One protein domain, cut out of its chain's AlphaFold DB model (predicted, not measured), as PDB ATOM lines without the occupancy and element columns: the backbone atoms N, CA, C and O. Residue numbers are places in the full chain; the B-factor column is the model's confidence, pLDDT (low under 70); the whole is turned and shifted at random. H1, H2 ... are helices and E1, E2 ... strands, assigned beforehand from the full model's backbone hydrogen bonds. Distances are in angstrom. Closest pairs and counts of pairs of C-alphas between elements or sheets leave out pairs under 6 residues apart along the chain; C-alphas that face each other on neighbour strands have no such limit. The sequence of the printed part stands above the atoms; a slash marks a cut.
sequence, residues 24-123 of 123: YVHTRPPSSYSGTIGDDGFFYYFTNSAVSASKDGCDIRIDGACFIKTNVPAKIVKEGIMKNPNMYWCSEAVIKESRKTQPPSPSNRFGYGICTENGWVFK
ATOM      1  N   TYR A  24     -36.183 -10.180  29.562       93.62
ATOM      2  CA  TYR A  24     -37.249  -9.728  28.672       93.62
ATOM      3  C   TYR A  24     -38.454 -10.670  28.696       93.62
ATOM      4  O   TYR A  24     -38.334 -11.884  28.885       93.62
ATOM      5  N   VAL A  25     -39.626 -10.106  28.412       93.06
ATOM      6  CA  VAL A  25     -40.918 -10.793  28.422       93.06
ATOM      7  C   VAL A  25     -41.636 -10.586  27.098       93.06
ATOM      8  O   VAL A  25     -41.805  -9.455  26.641       93.06
ATOM      9  N   HIS A  26     -42.104 -11.677  26.496       92.69
ATOM     10  CA  HIS A  26     -42.974 -11.602  25.329       92.69
ATOM     11  C   HIS A  26     -44.447 -11.419  25.725       92.69
ATOM     12  O   HIS A  26     -45.122 -10.558  25.174       92.69
ATOM     13  N   THR A  27     -44.959 -12.192  26.687       89.88
ATOM     14  CA  THR A  27     -46.372 -12.137  27.110       89.88
ATOM     15  C   THR A  27     -46.518 -12.471  28.596       89.88
ATOM     16  O   THR A  27     -45.701 -13.210  29.140       89.88
ATOM     17  N   ARG A  28     -47.565 -11.940  29.245       85.94
ATOM     18  CA  ARG A  28     -48.002 -12.267  30.620       85.94
ATOM     19  C   ARG A  28     -49.457 -12.786  30.569       85.94
ATOM     20  O   ARG A  28     -50.255 -12.170  29.868       85.94
ATOM     21  N   PRO A  29     -49.788 -13.807  31.388       72.19
ATOM     22  CA  PRO A  29     -50.461 -15.122  31.171       72.19
ATOM     23  C   PRO A  29     -51.388 -15.387  29.956       72.19
ATOM     24  O   PRO A  29     -51.706 -14.469  29.204       72.19
ATOM     25  N   PRO A  30     -51.815 -16.663  29.727       51.31
ATOM     26  CA  PRO A  30     -51.748 -17.854  30.613       51.31
ATOM     27  C   PRO A  30     -50.364 -18.509  30.751       51.31
ATOM     28  O   PRO A  30     -50.161 -19.336  31.632       51.31
ATOM     29  N   SER A  31     -49.385 -18.095  29.949       60.09
ATOM     30  CA  SER A  31     -47.973 -18.454  30.124       60.09
ATOM     31  C   SER A  31     -47.120 -17.190  30.084       60.09
ATOM     32  O   SER A  31     -47.414 -16.283  29.306       60.09
ATOM     33  N   SER A  32     -46.084 -17.117  30.925       68.94
ATOM     34  CA  SER A  32     -45.079 -16.056  30.836       68.94
ATOM     35  C   SER A  32     -43.924 -16.547  29.981       68.94
ATOM     36  O   SER A  32     -43.095 -17.331  30.443       68.94
ATOM     37  N   TYR A  33     -43.872 -16.097  28.731       84.12
ATOM     38  CA  TYR A  33     -42.728 -16.378  27.873       84.12
ATOM     39  C   TYR A  33     -41.652 -15.364  28.179       84.12
ATOM     40  O   TYR A  33     -41.845 -14.161  27.974       84.12
ATOM     41  N   SER A  34     -40.522 -15.868  28.663       88.44
ATOM     42  CA  SER A  34     -39.416 -15.020  29.069       88.44
ATOM     43  C   SER A  34     -38.095 -15.482  28.480       88.44
ATOM     44  O   SER A  34     -37.907 -16.666  28.199       88.44
ATOM     45  N   GLY A  35     -37.182 -14.543  28.294       92.31
ATOM     46  CA  GLY A  35     -35.874 -14.840  27.744       92.31
ATOM     47  C   GLY A  35     -34.918 -13.666  27.842       92.31
ATOM     48  O   GLY A  35     -35.248 -12.605  28.369       92.31
ATOM     49  N   THR A  36     -33.720 -13.871  27.322       94.25
ATOM     50  CA  THR A  36     -32.679 -12.852  27.229       94.25
ATOM     51  C   THR A  36     -31.905 -13.010  25.919       94.25
ATOM     52  O   THR A  36     -32.163 -13.932  25.142       94.25
ATOM     53  N   ILE A  37     -30.990 -12.087  25.653       94.25
ATOM     54  CA  ILE A  37     -30.060 -12.140  24.528       94.25
ATOM     55  C   ILE A  37     -28.644 -12.286  25.087       94.25
ATOM     56  O   ILE A  37     -28.235 -11.516  25.956       94.25
ATOM     57  N   GLY A  38     -27.919 -13.297  24.615       91.88
ATOM     58  CA  GLY A  38     -26.516 -13.483  24.966       91.88
ATOM     59  C   GLY A  38     -25.623 -12.467  24.262       91.88
ATOM     60  O   GLY A  38     -25.994 -11.883  23.242       91.88
ATOM     61  N   ASP A  39     -24.406 -12.282  24.775       91.12
ATOM     62  CA  ASP A  39     -23.394 -11.442  24.116       91.12
ATOM     63  C   ASP A  39     -22.978 -11.996  22.732       91.12
ATOM     64  O   ASP A  39     -22.389 -11.283  21.924       91.12
ATOM     65  N   ASP A  40     -23.332 -13.249  22.435       93.25
ATOM     66  CA  ASP A  40     -23.165 -13.917  21.145       93.25
ATOM     67  C   ASP A  40     -24.293 -13.621  20.135       93.25
ATOM     68  O   ASP A  40     -24.270 -14.132  19.014       93.25
ATOM     69  N   GLY A  41     -25.282 -12.806  20.514       93.81
ATOM     70  CA  GLY A  41     -26.411 -12.437  19.660       93.81
ATOM     71  C   GLY A  41     -27.470 -13.531  19.508       93.81
ATOM     72  O   GLY A  41     -28.337 -13.426  18.639       93.81
ATOM     73  N   PHE A  42     -27.436 -14.579  20.333       95.56
ATOM     74  CA  PHE A  42     -28.467 -15.613  20.342       95.56
ATOM     75  C   PHE A  42     -29.510 -15.359  21.429       95.56
ATOM     76  O   PHE A  42     -29.255 -14.728  22.453       95.56
ATOM     77  N   PHE A  43     -30.723 -15.847  21.189       94.56
ATOM     78  CA  PHE A  43     -31.801 -15.851  22.164       94.56
ATOM     79  C   PHE A  43     -31.564 -16.952  23.196       94.56
ATOM     80  O   PHE A  43     -31.195 -18.074  22.845       94.56
ATOM     81  N   TYR A  44     -31.838 -16.655  24.460       93.25
ATOM     82  CA  TYR A  44     -31.790 -17.612  25.552       93.25
ATOM     83  C   TYR A  44     -33.157 -17.677  26.213       93.25
ATOM     84  O   TYR A  44     -33.718 -16.655  26.615       93.25
ATOM     85  N   TYR A  45     -33.702 -18.881  26.325       90.69
ATOM     86  CA  TYR A  45     -35.037 -19.104  26.859       90.69
ATOM     87  C   TYR A  45     -34.984 -19.341  28.367       90.69
ATOM     88  O   TYR A  45     -34.137 -20.095  28.844       90.69
ATOM     89  N   PHE A  46     -35.894 -18.720  29.118       88.88
ATOM     90  CA  PHE A  46     -36.038 -18.991  30.548       88.88
ATOM     91  C   PHE A  46     -36.570 -20.409  30.786       88.88
ATOM     92  O   PHE A  46     -37.580 -20.793  30.199       88.88
ATOM     93  N   THR A  47     -35.971 -21.157  31.712       81.62
ATOM     94  CA  THR A  47     -36.486 -22.467  32.131       81.62
ATOM     95  C   THR A  47     -36.761 -22.514  33.633       81.62
ATOM     96  O   THR A  47     -35.918 -22.161  34.453       81.62
ATOM     97  N   ASN A  48     -37.965 -22.973  33.991       70.31
ATOM     98  CA  ASN A  48     -38.361 -23.295  35.365       70.31
ATOM     99  C   ASN A  48     -38.042 -24.748  35.747       70.31
ATOM    100  O   ASN A  48     -38.260 -25.149  36.890       70.31
ATOM    101  N   SER A  49     -37.613 -25.564  34.782       59.03
ATOM    102  CA  SER A  49     -37.361 -26.975  35.024       59.03
ATOM    103  C   SER A  49     -36.155 -27.116  35.945       59.03
ATOM    104  O   SER A  49     -35.076 -26.618  35.638       59.03
ATOM    105  N   ALA A  50     -36.304 -27.897  37.017       50.78
ATOM    106  CA  ALA A  50     -35.217 -28.343  37.897       50.78
ATOM    107  C   ALA A  50     -34.131 -29.187  37.179       50.78
ATOM    108  O   ALA A  50     -33.250 -29.759  37.814       50.78
ATOM    109  N   VAL A  51     -34.169 -29.252  35.844       48.66
ATOM    110  CA  VAL A  51     -33.201 -29.921  34.963       48.66
ATOM    111  C   VAL A  51     -31.797 -29.289  35.066       48.66
ATOM    112  O   VAL A  51     -30.814 -29.889  34.648       48.66
ATOM    113  N   SER A  52     -31.651 -28.147  35.745       46.81
ATOM    114  CA  SER A  52     -30.362 -27.521  36.069       46.81
ATOM    115  C   SER A  52     -29.840 -27.810  37.489       46.81
ATOM    116  O   SER A  52     -28.992 -27.070  37.987       46.81
ATOM    117  N   ALA A  53     -30.323 -28.864  38.161       42.81
ATOM    118  CA  ALA A  53     -29.627 -29.448  39.317       42.81
ATOM    119  C   ALA A  53     -28.376 -30.261  38.904       42.81
ATOM    120  O   ALA A  53     -27.596 -30.674  39.760       42.81
ATOM    121  N   SER A  54     -28.150 -30.455  37.597       45.03
ATOM    122  CA  SER A  54     -26.862 -30.893  37.055       45.03
ATOM    123  C   SER A  54     -26.074 -29.678  36.555       45.03
ATOM    124  O   SER A  54     -26.640 -28.742  35.990       45.03
ATOM    125  N   LYS A  55     -24.768 -29.673  36.814       53.22
ATOM    126  CA  LYS A  55     -23.839 -28.543  36.642       53.22
ATOM    127  C   LYS A  55     -23.768 -27.926  35.229       53.22
ATOM    128  O   LYS A  55     -23.204 -26.843  35.118       53.22
ATOM    129  N   ASP A  56     -24.391 -28.529  34.213       60.53
ATOM    130  CA  ASP A  56     -24.172 -28.197  32.796       60.53
ATOM    131  C   ASP A  56     -25.410 -27.651  32.055       60.53
ATOM    132  O   ASP A  56     -25.321 -27.268  30.895       60.53
ATOM    133  N   GLY A  57     -26.583 -27.586  32.697       73.81
ATOM    134  CA  GLY A  57     -27.848 -27.243  32.021       73.81
ATOM    135  C   GLY A  57     -28.215 -25.755  31.982       73.81
ATOM    136  O   GLY A  57     -29.370 -25.437  31.710       73.81
ATOM    137  N   CYS A  58     -27.299 -24.851  32.346       83.75
ATOM    138  CA  CYS A  58     -27.596 -23.425  32.479       83.75
ATOM    139  C   CYS A  58     -26.513 -22.546  31.862       83.75
ATOM    140  O   CYS A  58     -25.440 -22.395  32.450       83.75
ATOM    141  N   ASP A  59     -26.818 -21.921  30.729       87.69
ATOM    142  CA  ASP A  59     -25.848 -21.100  30.009       87.69
ATOM    143  C   ASP A  59     -25.744 -19.674  30.572       87.69
ATOM    144  O   ASP A  59     -24.663 -19.088  30.623       87.69
ATOM    145  N   ILE A  60     -26.870 -19.095  31.008       87.56
ATOM    146  CA  ILE A  60     -26.939 -17.741  31.568       87.56
ATOM    147  C   ILE A  60     -27.754 -17.752  32.863       87.56
ATOM    148  O   ILE A  60     -28.851 -18.307  32.913       87.56
ATOM    149  N   ARG A  61     -27.232 -17.090  33.901       86.12
ATOM    150  CA  ARG A  61     -27.966 -16.785  35.134       86.12
ATOM    151  C   ARG A  61     -28.242 -15.287  35.221       86.12
ATOM    152  O   ARG A  61     -27.340 -14.492  34.980       86.12
ATOM    153  N   ILE A  62     -29.482 -14.928  35.544       84.69
ATOM    154  CA  ILE A  62     -29.922 -13.551  35.821       84.69
ATOM    155  C   ILE A  62     -30.822 -13.634  37.047       84.69
ATOM    156  O   ILE A  62     -31.794 -14.383  37.013       84.69
ATOM    157  N   ASP A  63     -30.485 -12.944  38.136       82.12
ATOM    158  CA  ASP A  63     -31.268 -12.946  39.385       82.12
ATOM    159  C   ASP A  63     -31.644 -14.355  39.894       82.12
ATOM    160  O   ASP A  63     -32.742 -14.606  40.385       82.12
ATOM    161  N   GLY A  64     -30.736 -15.324  39.723       79.25
ATOM    162  CA  GLY A  64     -30.958 -16.730  40.088       79.25
ATOM    163  C   GLY A  64     -31.832 -17.533  39.111       79.25
ATOM    164  O   GLY A  64     -31.868 -18.759  39.209       79.25
ATOM    165  N   ALA A  65     -32.476 -16.888  38.135       82.00
ATOM    166  CA  ALA A  65     -33.181 -17.548  37.043       82.00
ATOM    167  C   ALA A  65     -32.198 -18.107  36.006       82.00
ATOM    168  O   ALA A  65     -31.189 -17.479  35.678       82.00
ATOM    169  N   CYS A  66     -32.514 -19.291  35.478       86.12
ATOM    170  CA  CYS A  66     -31.700 -19.963  34.479       86.12
ATOM    171  C   CYS A  66     -32.234 -19.744  33.062       86.12
ATOM    172  O   CYS A  66     -33.433 -19.893  32.804       86.12
ATOM    173  N   PHE A  67     -31.322 -19.449  32.140       88.62
ATOM    174  CA  PHE A  67     -31.607 -19.288  30.727       88.62
ATOM    175  C   PHE A  67     -30.708 -20.202  29.908       88.62
ATOM    176  O   PHE A  67     -29.489 -20.232  30.093       88.62
ATOM    177  N   ILE A  68     -31.333 -20.927  28.989       89.75
ATOM    178  CA  ILE A  68     -30.672 -21.880  28.102       89.75
ATOM    179  C   ILE A  68     -30.529 -21.280  26.711       89.75
ATOM    180  O   ILE A  68     -31.477 -20.687  26.183       89.75
ATOM    181  N   LYS A  69     -29.347 -21.424  26.117       90.75
ATOM    182  CA  LYS A  69     -29.060 -20.952  24.769       90.75
ATOM    183  C   LYS A  69     -30.006 -21.631  23.800       90.75
ATOM    184  O   LYS A  69     -30.185 -22.846  23.800       90.75
ATOM    185  N   THR A  70     -30.571 -20.830  22.916       88.25
ATOM    186  CA  THR A  70     -31.223 -21.331  21.717       88.25
ATOM    187  C   THR A  70     -30.328 -21.013  20.525       88.25
ATOM    188  O   THR A  70     -29.639 -19.997  20.508       88.25
ATOM    189  N   ASN A  71     -30.362 -21.837  19.480       92.62
ATOM    190  CA  ASN A  71     -29.699 -21.511  18.210       92.62
ATOM    191  C   ASN A  71     -30.517 -20.504  17.373       92.62
ATOM    192  O   ASN A  71     -30.401 -20.458  16.151       92.62
ATOM    193  N   VAL A  72     -31.378 -19.717  18.025       95.12
ATOM    194  CA  VAL A  72     -32.216 -18.701  17.396       95.12
ATOM    195  C   VAL A  72     -31.524 -17.348  17.551       95.12
ATOM    196  O   VAL A  72     -31.251 -16.948  18.682       95.12
ATOM    197  N   PRO A  73     -31.247 -16.615  16.464       97.00
ATOM    198  CA  PRO A  73     -30.658 -15.288  16.572       97.00
ATOM    199  C   PRO A  73     -31.638 -14.313  17.237       97.00
ATOM    200  O   PRO A  73     -32.848 -14.368  17.008       97.00
ATOM    201  N   ALA A  74     -31.123 -13.383  18.028       95.81
ATOM    202  CA  ALA A  74     -31.880 -12.259  18.559       95.81
ATOM    203  C   ALA A  74     -31.106 -10.959  18.356       95.81
ATOM    204  O   ALA A  74     -29.894 -10.943  18.168       95.81
ATOM    205  N   LYS A  75     -31.823  -9.839  18.386       96.31
ATOM    206  CA  LYS A  75     -31.209  -8.513  18.366       96.31
ATOM    207  C   LYS A  75     -32.015  -7.522  19.178       96.31
ATOM    208  O   LYS A  75     -33.243  -7.604  19.225       96.31
ATOM    209  N   ILE A  76     -31.324  -6.550  19.756       95.75
ATOM    210  CA  ILE A  76     -31.946  -5.352  20.313       95.75
ATOM    211  C   ILE A  76     -32.394  -4.480  19.136       95.75
ATOM    212  O   ILE A  76     -31.575  -4.103  18.301       95.75
ATOM    213  N   VAL A  77     -33.698  -4.219  19.025       96.31
ATOM    214  CA  VAL A  77     -34.277  -3.389  17.946       96.31
ATOM    215  C   VAL A  77     -34.586  -1.970  18.407       96.31
ATOM    216  O   VAL A  77     -34.607  -1.048  17.599       96.31
ATOM    217  N   LYS A  78     -34.808  -1.801  19.708       95.38
ATOM    218  CA  LYS A  78     -34.987  -0.530  20.407       95.38
ATOM    219  C   LYS A  78     -34.518  -0.746  21.842       95.38
ATOM    220  O   LYS A  78     -34.506  -1.880  22.315       95.38
ATOM    221  N   GLU A  79     -34.123   0.310  22.539       94.25
ATOM    222  CA  GLU A  79     -33.782   0.200  23.957       94.25
ATOM    223  C   GLU A  79     -34.904  -0.508  24.742       94.25
ATOM    224  O   GLU A  79     -36.079  -0.161  24.622       94.25
ATOM    225  N   GLY A  80     -34.544  -1.564  25.477       94.81
ATOM    226  CA  GLY A  80     -35.498  -2.391  26.216       94.81
ATOM    227  C   GLY A  80     -36.416  -3.277  25.363       94.81
ATOM    228  O   GLY A  80     -37.265  -3.961  25.931       94.81
ATOM    229  N   ILE A  81     -36.249  -3.327  24.035       96.62
ATOM    230  CA  ILE A  81     -36.998  -4.220  23.141       96.62
ATOM    231  C   ILE A  81     -36.033  -5.048  22.294       96.62
ATOM    232  O   ILE A  81     -35.291  -4.529  21.454       96.62
ATOM    233  N   MET A  82     -36.106  -6.365  22.458       96.38
ATOM    234  CA  MET A  82     -35.427  -7.309  21.577       96.38
ATOM    235  C   MET A  82     -36.409  -8.021  20.651       96.38
ATOM    236  O   MET A  82     -37.603  -8.141  20.933       96.38
ATOM    237  N   LYS A  83     -35.888  -8.526  19.539       96.31
ATOM    238  CA  LYS A  83     -36.620  -9.326  18.565       96.31
ATOM    239  C   LYS A  83     -35.844 -10.602  18.265       96.31
ATOM    240  O   LYS A  83     -34.660 -10.537  17.936       96.31
ATOM    241  N   ASN A  84     -36.536 -11.733  18.316       94.62
ATOM    242  CA  ASN A  84     -36.128 -12.951  17.614       94.62
ATOM    243  C   ASN A  84     -36.993 -13.091  16.334       94.62
ATOM    244  O   ASN A  84     -37.915 -12.293  16.145       94.62
ATOM    245  N   PRO A  85     -36.746 -14.053  15.428       95.38
ATOM    246  CA  PRO A  85     -37.500 -14.175  14.178       95.38
ATOM    247  C   PRO A  85     -39.025 -14.216  14.350       95.38
ATOM    248  O   PRO A  85     -39.744 -13.762  13.466       95.38
ATOM    249  N   ASN A  86     -39.505 -14.704  15.495       90.94
ATOM    250  CA  ASN A  86     -40.915 -14.995  15.716       90.94
ATOM    251  C   ASN A  86     -41.657 -13.879  16.459       90.94
ATOM    252  O   ASN A  86     -42.859 -13.726  16.266       90.94
ATOM    253  N   MET A  87     -40.988 -13.131  17.344       93.94
ATOM    254  CA  MET A  87     -41.680 -12.216  18.253       93.94
ATOM    255  C   MET A  87     -40.782 -11.138  18.876       93.94
ATOM    256  O   MET A  87     -39.551 -11.236  18.891       93.94
ATOM    257  N   TYR A  88     -41.443 -10.111  19.416       96.44
ATOM    258  CA  TYR A  88     -40.845  -9.030  20.198       96.44
ATOM    259  C   TYR A  88     -40.889  -9.343  21.692       96.44
ATOM    260  O   TYR A  88     -41.813 -10.001  22.173       96.44
ATOM    261  N   TRP A  89     -39.902  -8.841  22.427       96.38
ATOM    262  CA  TRP A  89     -39.753  -9.054  23.859       96.38
ATOM    263  C   TRP A  89     -39.372  -7.745  24.538       96.38
ATOM    264  O   TRP A  89     -38.468  -7.050  24.077       96.38
ATOM    265  N   CYS A  90     -40.051  -7.427  25.634       96.38
ATOM    266  CA  CYS A  90     -39.958  -6.143  26.314       96.38
ATOM    267  C   CYS A  90     -39.288  -6.339  27.670       96.38
ATOM    268  O   CYS A  90     -39.618  -7.278  28.398       96.38
ATOM    269  N   SER A  91     -38.367  -5.451  28.022       94.94
ATOM    270  CA  SER A  91     -37.806  -5.380  29.365       94.94
ATOM    271  C   SER A  91     -38.857  -4.884  30.359       94.94
ATOM    272  O   SER A  91     -39.849  -4.247  29.990       94.94
ATOM    273  N   GLU A  92     -38.621  -5.117  31.649       91.94
ATOM    274  CA  GLU A  92     -39.505  -4.610  32.702       91.94
ATOM    275  C   GLU A  92     -39.624  -3.076  32.682       91.94
ATOM    276  O   GLU A  92     -40.686  -2.535  32.991       91.94
ATOM    277  N   ALA A  93     -38.571  -2.362  32.266       94.06
ATOM    278  CA  ALA A  93     -38.604  -0.909  32.117       94.06
ATOM    279  C   ALA A  93     -39.636  -0.464  31.066       94.06
ATOM    280  O   ALA A  93     -40.439   0.427  31.343       94.06
ATOM    281  N   VAL A  94     -39.684  -1.136  29.908       95.44
ATOM    282  CA  VAL A  94     -40.679  -0.857  28.856       95.44
ATOM    283  C   VAL A  94     -42.099  -1.132  29.358       95.44
ATOM    284  O   VAL A  94     -42.999  -0.334  29.120       95.44
ATOM    285  N   ILE A  95     -42.305  -2.220  30.108       93.38
ATOM    286  CA  ILE A  95     -43.622  -2.566  30.670       93.38
ATOM    287  C   ILE A  95     -44.081  -1.520  31.697       93.38
ATOM    288  O   ILE A  95     -45.244  -1.102  31.693       93.38
ATOM    289  N   LYS A  96     -43.178  -1.088  32.585       92.75
ATOM    290  CA  LYS A  96     -43.456  -0.049  33.588       92.75
ATOM    291  C   LYS A  96     -43.776   1.289  32.939       92.75
ATOM    292  O   LYS A  96     -44.678   1.971  33.416       92.75
ATOM    293  N   GLU A  97     -43.081   1.647  31.866       94.25
ATOM    294  CA  GLU A  97     -43.350   2.887  31.141       94.25
ATOM    295  C   GLU A  97     -44.703   2.840  30.425       94.25
ATOM    296  O   GLU A  97     -45.515   3.745  30.611       94.25
ATOM    297  N   SER A  98     -45.023   1.734  29.737       92.88
ATOM    298  CA  SER A  98     -46.359   1.523  29.162       92.88
ATOM    299  C   SER A  98     -47.466   1.662  30.207       92.88
ATOM    300  O   SER A  98     -48.517   2.213  29.913       92.88
ATOM    301  N   ARG A  99     -47.252   1.208  31.452       90.50
ATOM    302  CA  ARG A  99     -48.256   1.332  32.524       90.50
ATOM    303  C   ARG A  99     -48.569   2.791  32.884       90.50
ATOM    304  O   ARG A  99     -49.677   3.063  33.339       90.50
ATOM    305  N   LYS A 100     -47.614   3.711  32.716       91.56
ATOM    306  CA  LYS A 100     -47.815   5.142  33.000       91.56
ATOM    307  C   LYS A 100     -48.605   5.831  31.893       91.56
ATOM    308  O   LYS A 100     -49.438   6.680  32.188       91.56
ATOM    309  N   THR A 101     -48.335   5.478  30.637       89.38
ATOM    310  CA  THR A 101     -48.939   6.125  29.463       89.38
ATOM    311  C   THR A 101     -50.265   5.488  29.051       89.38
ATOM    312  O   THR A 101     -51.160   6.177  28.570       89.38
ATOM    313  N   GLN A 102     -50.414   4.186  29.282       88.31
ATOM    314  CA  GLN A 102     -51.604   3.398  28.991       88.31
ATOM    315  C   GLN A 102     -51.870   2.442  30.169       88.31
ATOM    316  O   GLN A 102     -51.505   1.268  30.110       88.31
ATOM    317  N   PRO A 103     -52.477   2.911  31.271       85.88
ATOM    318  CA  PRO A 103     -52.747   2.052  32.415       85.88
ATOM    319  C   PRO A 103     -53.674   0.884  32.025       85.88
ATOM    320  O   PRO A 103     -54.621   1.080  31.256       85.88
ATOM    321  N   PRO A 104     -53.432  -0.337  32.538       87.62
ATOM    322  CA  PRO A 104     -54.292  -1.477  32.259       87.62
ATOM    323  C   PRO A 104     -55.698  -1.262  32.830       87.62
ATOM    324  O   PRO A 104     -55.883  -0.584  33.843       87.62
ATOM    325  N   SER A 105     -56.687  -1.899  32.201       86.44
ATOM    326  CA  SER A 105     -58.062  -1.950  32.707       86.44
ATOM    327  C   SER A 105     -58.112  -2.447  34.166       86.44
ATOM    328  O   SER A 105     -57.318  -3.314  34.538       86.44
ATOM    329  N   PRO A 106     -59.094  -2.017  34.985       85.75
ATOM    330  CA  PRO A 106     -59.335  -2.581  36.317       85.75
ATOM    331  C   PRO A 106     -59.542  -4.105  36.347       85.75
ATOM    332  O   PRO A 106     -59.331  -4.732  37.390       85.75
ATOM    333  N   SER A 107     -59.960  -4.709  35.227       85.44
ATOM    334  CA  SER A 107     -60.050  -6.168  35.060       85.44
ATOM    335  C   SER A 107     -58.681  -6.831  34.858       85.44
ATOM    336  O   SER A 107     -58.510  -8.004  35.178       85.44
ATOM    337  N   ASN A 108     -57.681  -6.075  34.407       85.62
ATOM    338  CA  ASN A 108     -56.306  -6.502  34.188       85.62
ATOM    339  C   ASN A 108     -55.366  -5.952  35.282       85.62
ATOM    340  O   ASN A 108     -54.408  -5.213  35.041       85.62
ATOM    341  N   ARG A 109     -55.617  -6.345  36.534       78.88
ATOM    342  CA  ARG A 109     -54.820  -5.887  37.693       78.88
ATOM    343  C   ARG A 109     -53.374  -6.378  37.672       78.88
ATOM    344  O   ARG A 109     -52.490  -5.781  38.283       78.88
ATOM    345  N   PHE A 110     -53.136  -7.464  36.953       79.31
ATOM    346  CA  PHE A 110     -51.857  -8.157  36.895       79.31
ATOM    347  C   PHE A 110     -50.954  -7.658  35.754       79.31
ATOM    348  O   PHE A 110     -49.794  -8.059  35.667       79.31
ATOM    349  N   GLY A 111     -51.443  -6.755  34.895       82.94
ATOM    350  CA  GLY A 111     -50.665  -6.190  33.790       82.94
ATOM    351  C   GLY A 111     -50.397  -7.187  32.660       82.94
ATOM    352  O   GLY A 111     -49.313  -7.182  32.079       82.94
ATOM    353  N   TYR A 112     -51.369  -8.047  32.366       89.94
ATOM    354  CA  TYR A 112     -51.378  -8.950  31.222       89.94
ATOM    355  C   TYR A 112     -51.249  -8.171  29.928       89.94
ATOM    356  O   TYR A 112     -51.754  -7.056  29.799       89.94
ATOM    357  N   GLY A 113     -50.558  -8.759  28.970       92.31
ATOM    358  CA  GLY A 113     -50.207  -8.050  27.761       92.31
ATOM    359  C   GLY A 113     -49.237  -8.831  26.909       92.31
ATOM    360  O   GLY A 113     -48.855  -9.956  27.241       92.31
ATOM    361  N   ILE A 114     -48.871  -8.210  25.800       94.75
ATOM    362  CA  ILE A 114     -47.930  -8.736  24.824       94.75
ATOM    363  C   ILE A 114     -46.955  -7.630  24.426       94.75
ATOM    364  O   ILE A 114     -47.332  -6.462  24.303       94.75
ATOM    365  N   CYS A 115     -45.697  -7.998  24.225       95.81
ATOM    366  CA  CYS A 115     -44.711  -7.098  23.667       95.81
ATOM    367  C   CYS A 115     -44.860  -7.020  22.145       95.81
ATOM    368  O   CYS A 115     -44.983  -8.033  21.452       95.81
ATOM    369  N   THR A 116     -44.799  -5.799  21.633       95.69
ATOM    370  CA  THR A 116     -44.819  -5.464  20.208       95.69
ATOM    371  C   THR A 116     -43.579  -4.644  19.858       95.69
ATOM    372  O   THR A 116     -42.799  -4.276  20.736       95.69
ATOM    373  N   GLU A 117     -43.408  -4.299  18.584       95.62
ATOM    374  CA  GLU A 117     -42.332  -3.396  18.155       95.62
ATOM    375  C   GLU A 117     -42.397  -2.009  18.813       95.62
ATOM    376  O   GLU A 117     -41.367  -1.367  19.014       95.62
ATOM    377  N   ASN A 118     -43.601  -1.573  19.195       94.81
ATOM    378  CA  ASN A 118     -43.845  -0.260  19.783       94.81
ATOM    379  C   ASN A 118     -43.777  -0.266  21.317       94.81
ATOM    380  O   ASN A 118     -43.782   0.801  21.929       94.81
ATOM    381  N   GLY A 119     -43.673  -1.442  21.940       95.00
ATOM    382  CA  GLY A 119     -43.657  -1.610  23.391       95.00
ATOM    383  C   GLY A 119     -44.740  -2.564  23.889       95.00
ATOM    384  O   GLY A 119     -45.270  -3.388  23.136       95.00
ATOM    385  N   TRP A 120     -45.037  -2.478  25.185       95.81
ATOM    386  CA  TRP A 120     -45.996  -3.359  25.846       95.81
ATOM    387  C   TRP A 120     -47.433  -2.894  25.622       95.81
ATOM    388  O   TRP A 120     -47.757  -1.745  25.924       95.81
ATOM    389  N   VAL A 121     -48.287  -3.801  25.146       94.50
ATOM    390  CA  VAL A 121     -49.726  -3.576  24.956       94.50
ATOM    391  C   VAL A 121     -50.490  -4.410  25.975       94.50
ATOM    392  O   VAL A 121     -50.382  -5.641  25.980       94.50
ATOM    393  N   PHE A 122     -51.259  -3.749  26.841       92.00
ATOM    394  CA  PHE A 122     -52.107  -4.427  27.820       92.00
ATOM    395  C   PHE A 122     -53.316  -5.085  27.147       92.00
ATOM    396  O   PHE A 122     -53.880  -4.536  26.201       92.00
ATOM    397  N   LYS A 123     -53.692  -6.266  27.644       84.69
ATOM    398  CA  LYS A 123     -54.888  -7.014  27.223       84.69
ATOM    399  C   LYS A 123     -56.070  -6.783  28.159       84.69
ATOM    400  O   LYS A 123     -55.828  -6.473  29.349       84.69
TER     401      LYS A 123
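What this domain is: This is residues 24 to 123 of the 123 residues of an uncharacterized protein of Prochlorococcus marinus str. MIT 9202 (UniProt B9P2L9). An elongated, strongly twisted sheet of ten mostly short strands has E1 and E2 near its middle, the E3, E5 and E4 group toward one end and the E9 and E10 hairpin toward the other. The small E6, E7 and E8 meander joins E1 through E8, H2 lies over E10, and the small helix H1 lies beyond the E3 and E5 end. The printed part has 100 residues with two named helices and ten named strands, in the order E1 E2 E3 H1 E4 E5 E6 E7 E8 H2 E9 E10, and its class is mixed, helices and strands. The sheet is branched at E1, and its neighbour pairs are antiparallel. By its radius of gyration of the C-alphas, 14.2 A, the whole is compact, though the C-alphas span 44 by 27 by 21 A along their three main axes.

Where its parts are: E1, residues 24 to 28, begins at C-alpha 24 (-37.249, -9.728, 28.672) and is 11.2 A long. E2, residues 33 to 37, is 13.8 A long, and E3, residues 42 to 47, is 15.8 A long. H1 is residues 50 to 53, and E4 is residues 60 to 62. E5, residues 65 to 73, is the longest strand by residues, 20.7 A from C-alpha 65 (-33.181, -17.548, 37.043) to C-alpha 73. E6 is residues 75 to 78, E7 is residues 81 to 83, and E8 is residues 88 to 91. H2, residues 92 to 101, is 14.7 A long. E9 is residues 113 to 116, and E10, residues 119 to 122, ends at C-alpha 122 (-52.107, -4.427, 27.820).

How they stand to each other: E1 has E2 on one side, and E8 and E9 on the other side. E1 and E2 form an antiparallel hairpin, 169 degrees between their directions, with N 24 and O 35 at 2.9 A, within hydrogen-bond range. E1 and E8 are antiparallel, with N 25 and O 90 at 2.8 A; E1 and E9 are antiparallel, with N 115 and O 26 at 2.8 A. E1, E2 and E3 make a meander, each strand the antiparallel neighbour of the one before; between E2 and E3, N 44 and O 36 are 2.8 A apart. E3 and E5 are antiparallel, with N 45 and O 68 at 2.9 A, and the hairpin of E4 and E5 has N 67 and O 60 at 2.8 A. E5 bends by 68 degrees at residue 70 and runs on into E6 at 100 degrees. E6, E7 and E8 make a second meander, with N 83 and O 75 at 2.8 A and N 89 and O 82 at 2.8 A. The hairpin of E9 and E10 has N 116 and O 119 at 2.9 A. H2 is on the sheet at a height over the sheet of 8.3 A, over E10; their closest C-alphas, of Ile 95 and Trp 120, are 5.4 A apart. H2 runs across the strands, but only just, at 62 degrees to E10 on the local plane. H1 is only just not on the sheet, with 4 pairs of C-alphas within 10 A. In H2 every O i to N i+4 pair is within hydrogen-bond range; H1 is too short for such a pair, and its one O i to N i+3 pair is within range.

The domain as a whole: The two C-alphas farthest apart, those of Lys 55 and Pro 106, are 44.0 A apart. The printed part has no cut and ends at residue 123, the chain's last. The link from H2 to E9, 11 residues, is long. The mean pLDDT of the printed part is 86.4; residues 30 to 32 and 49 to 56 are under 70.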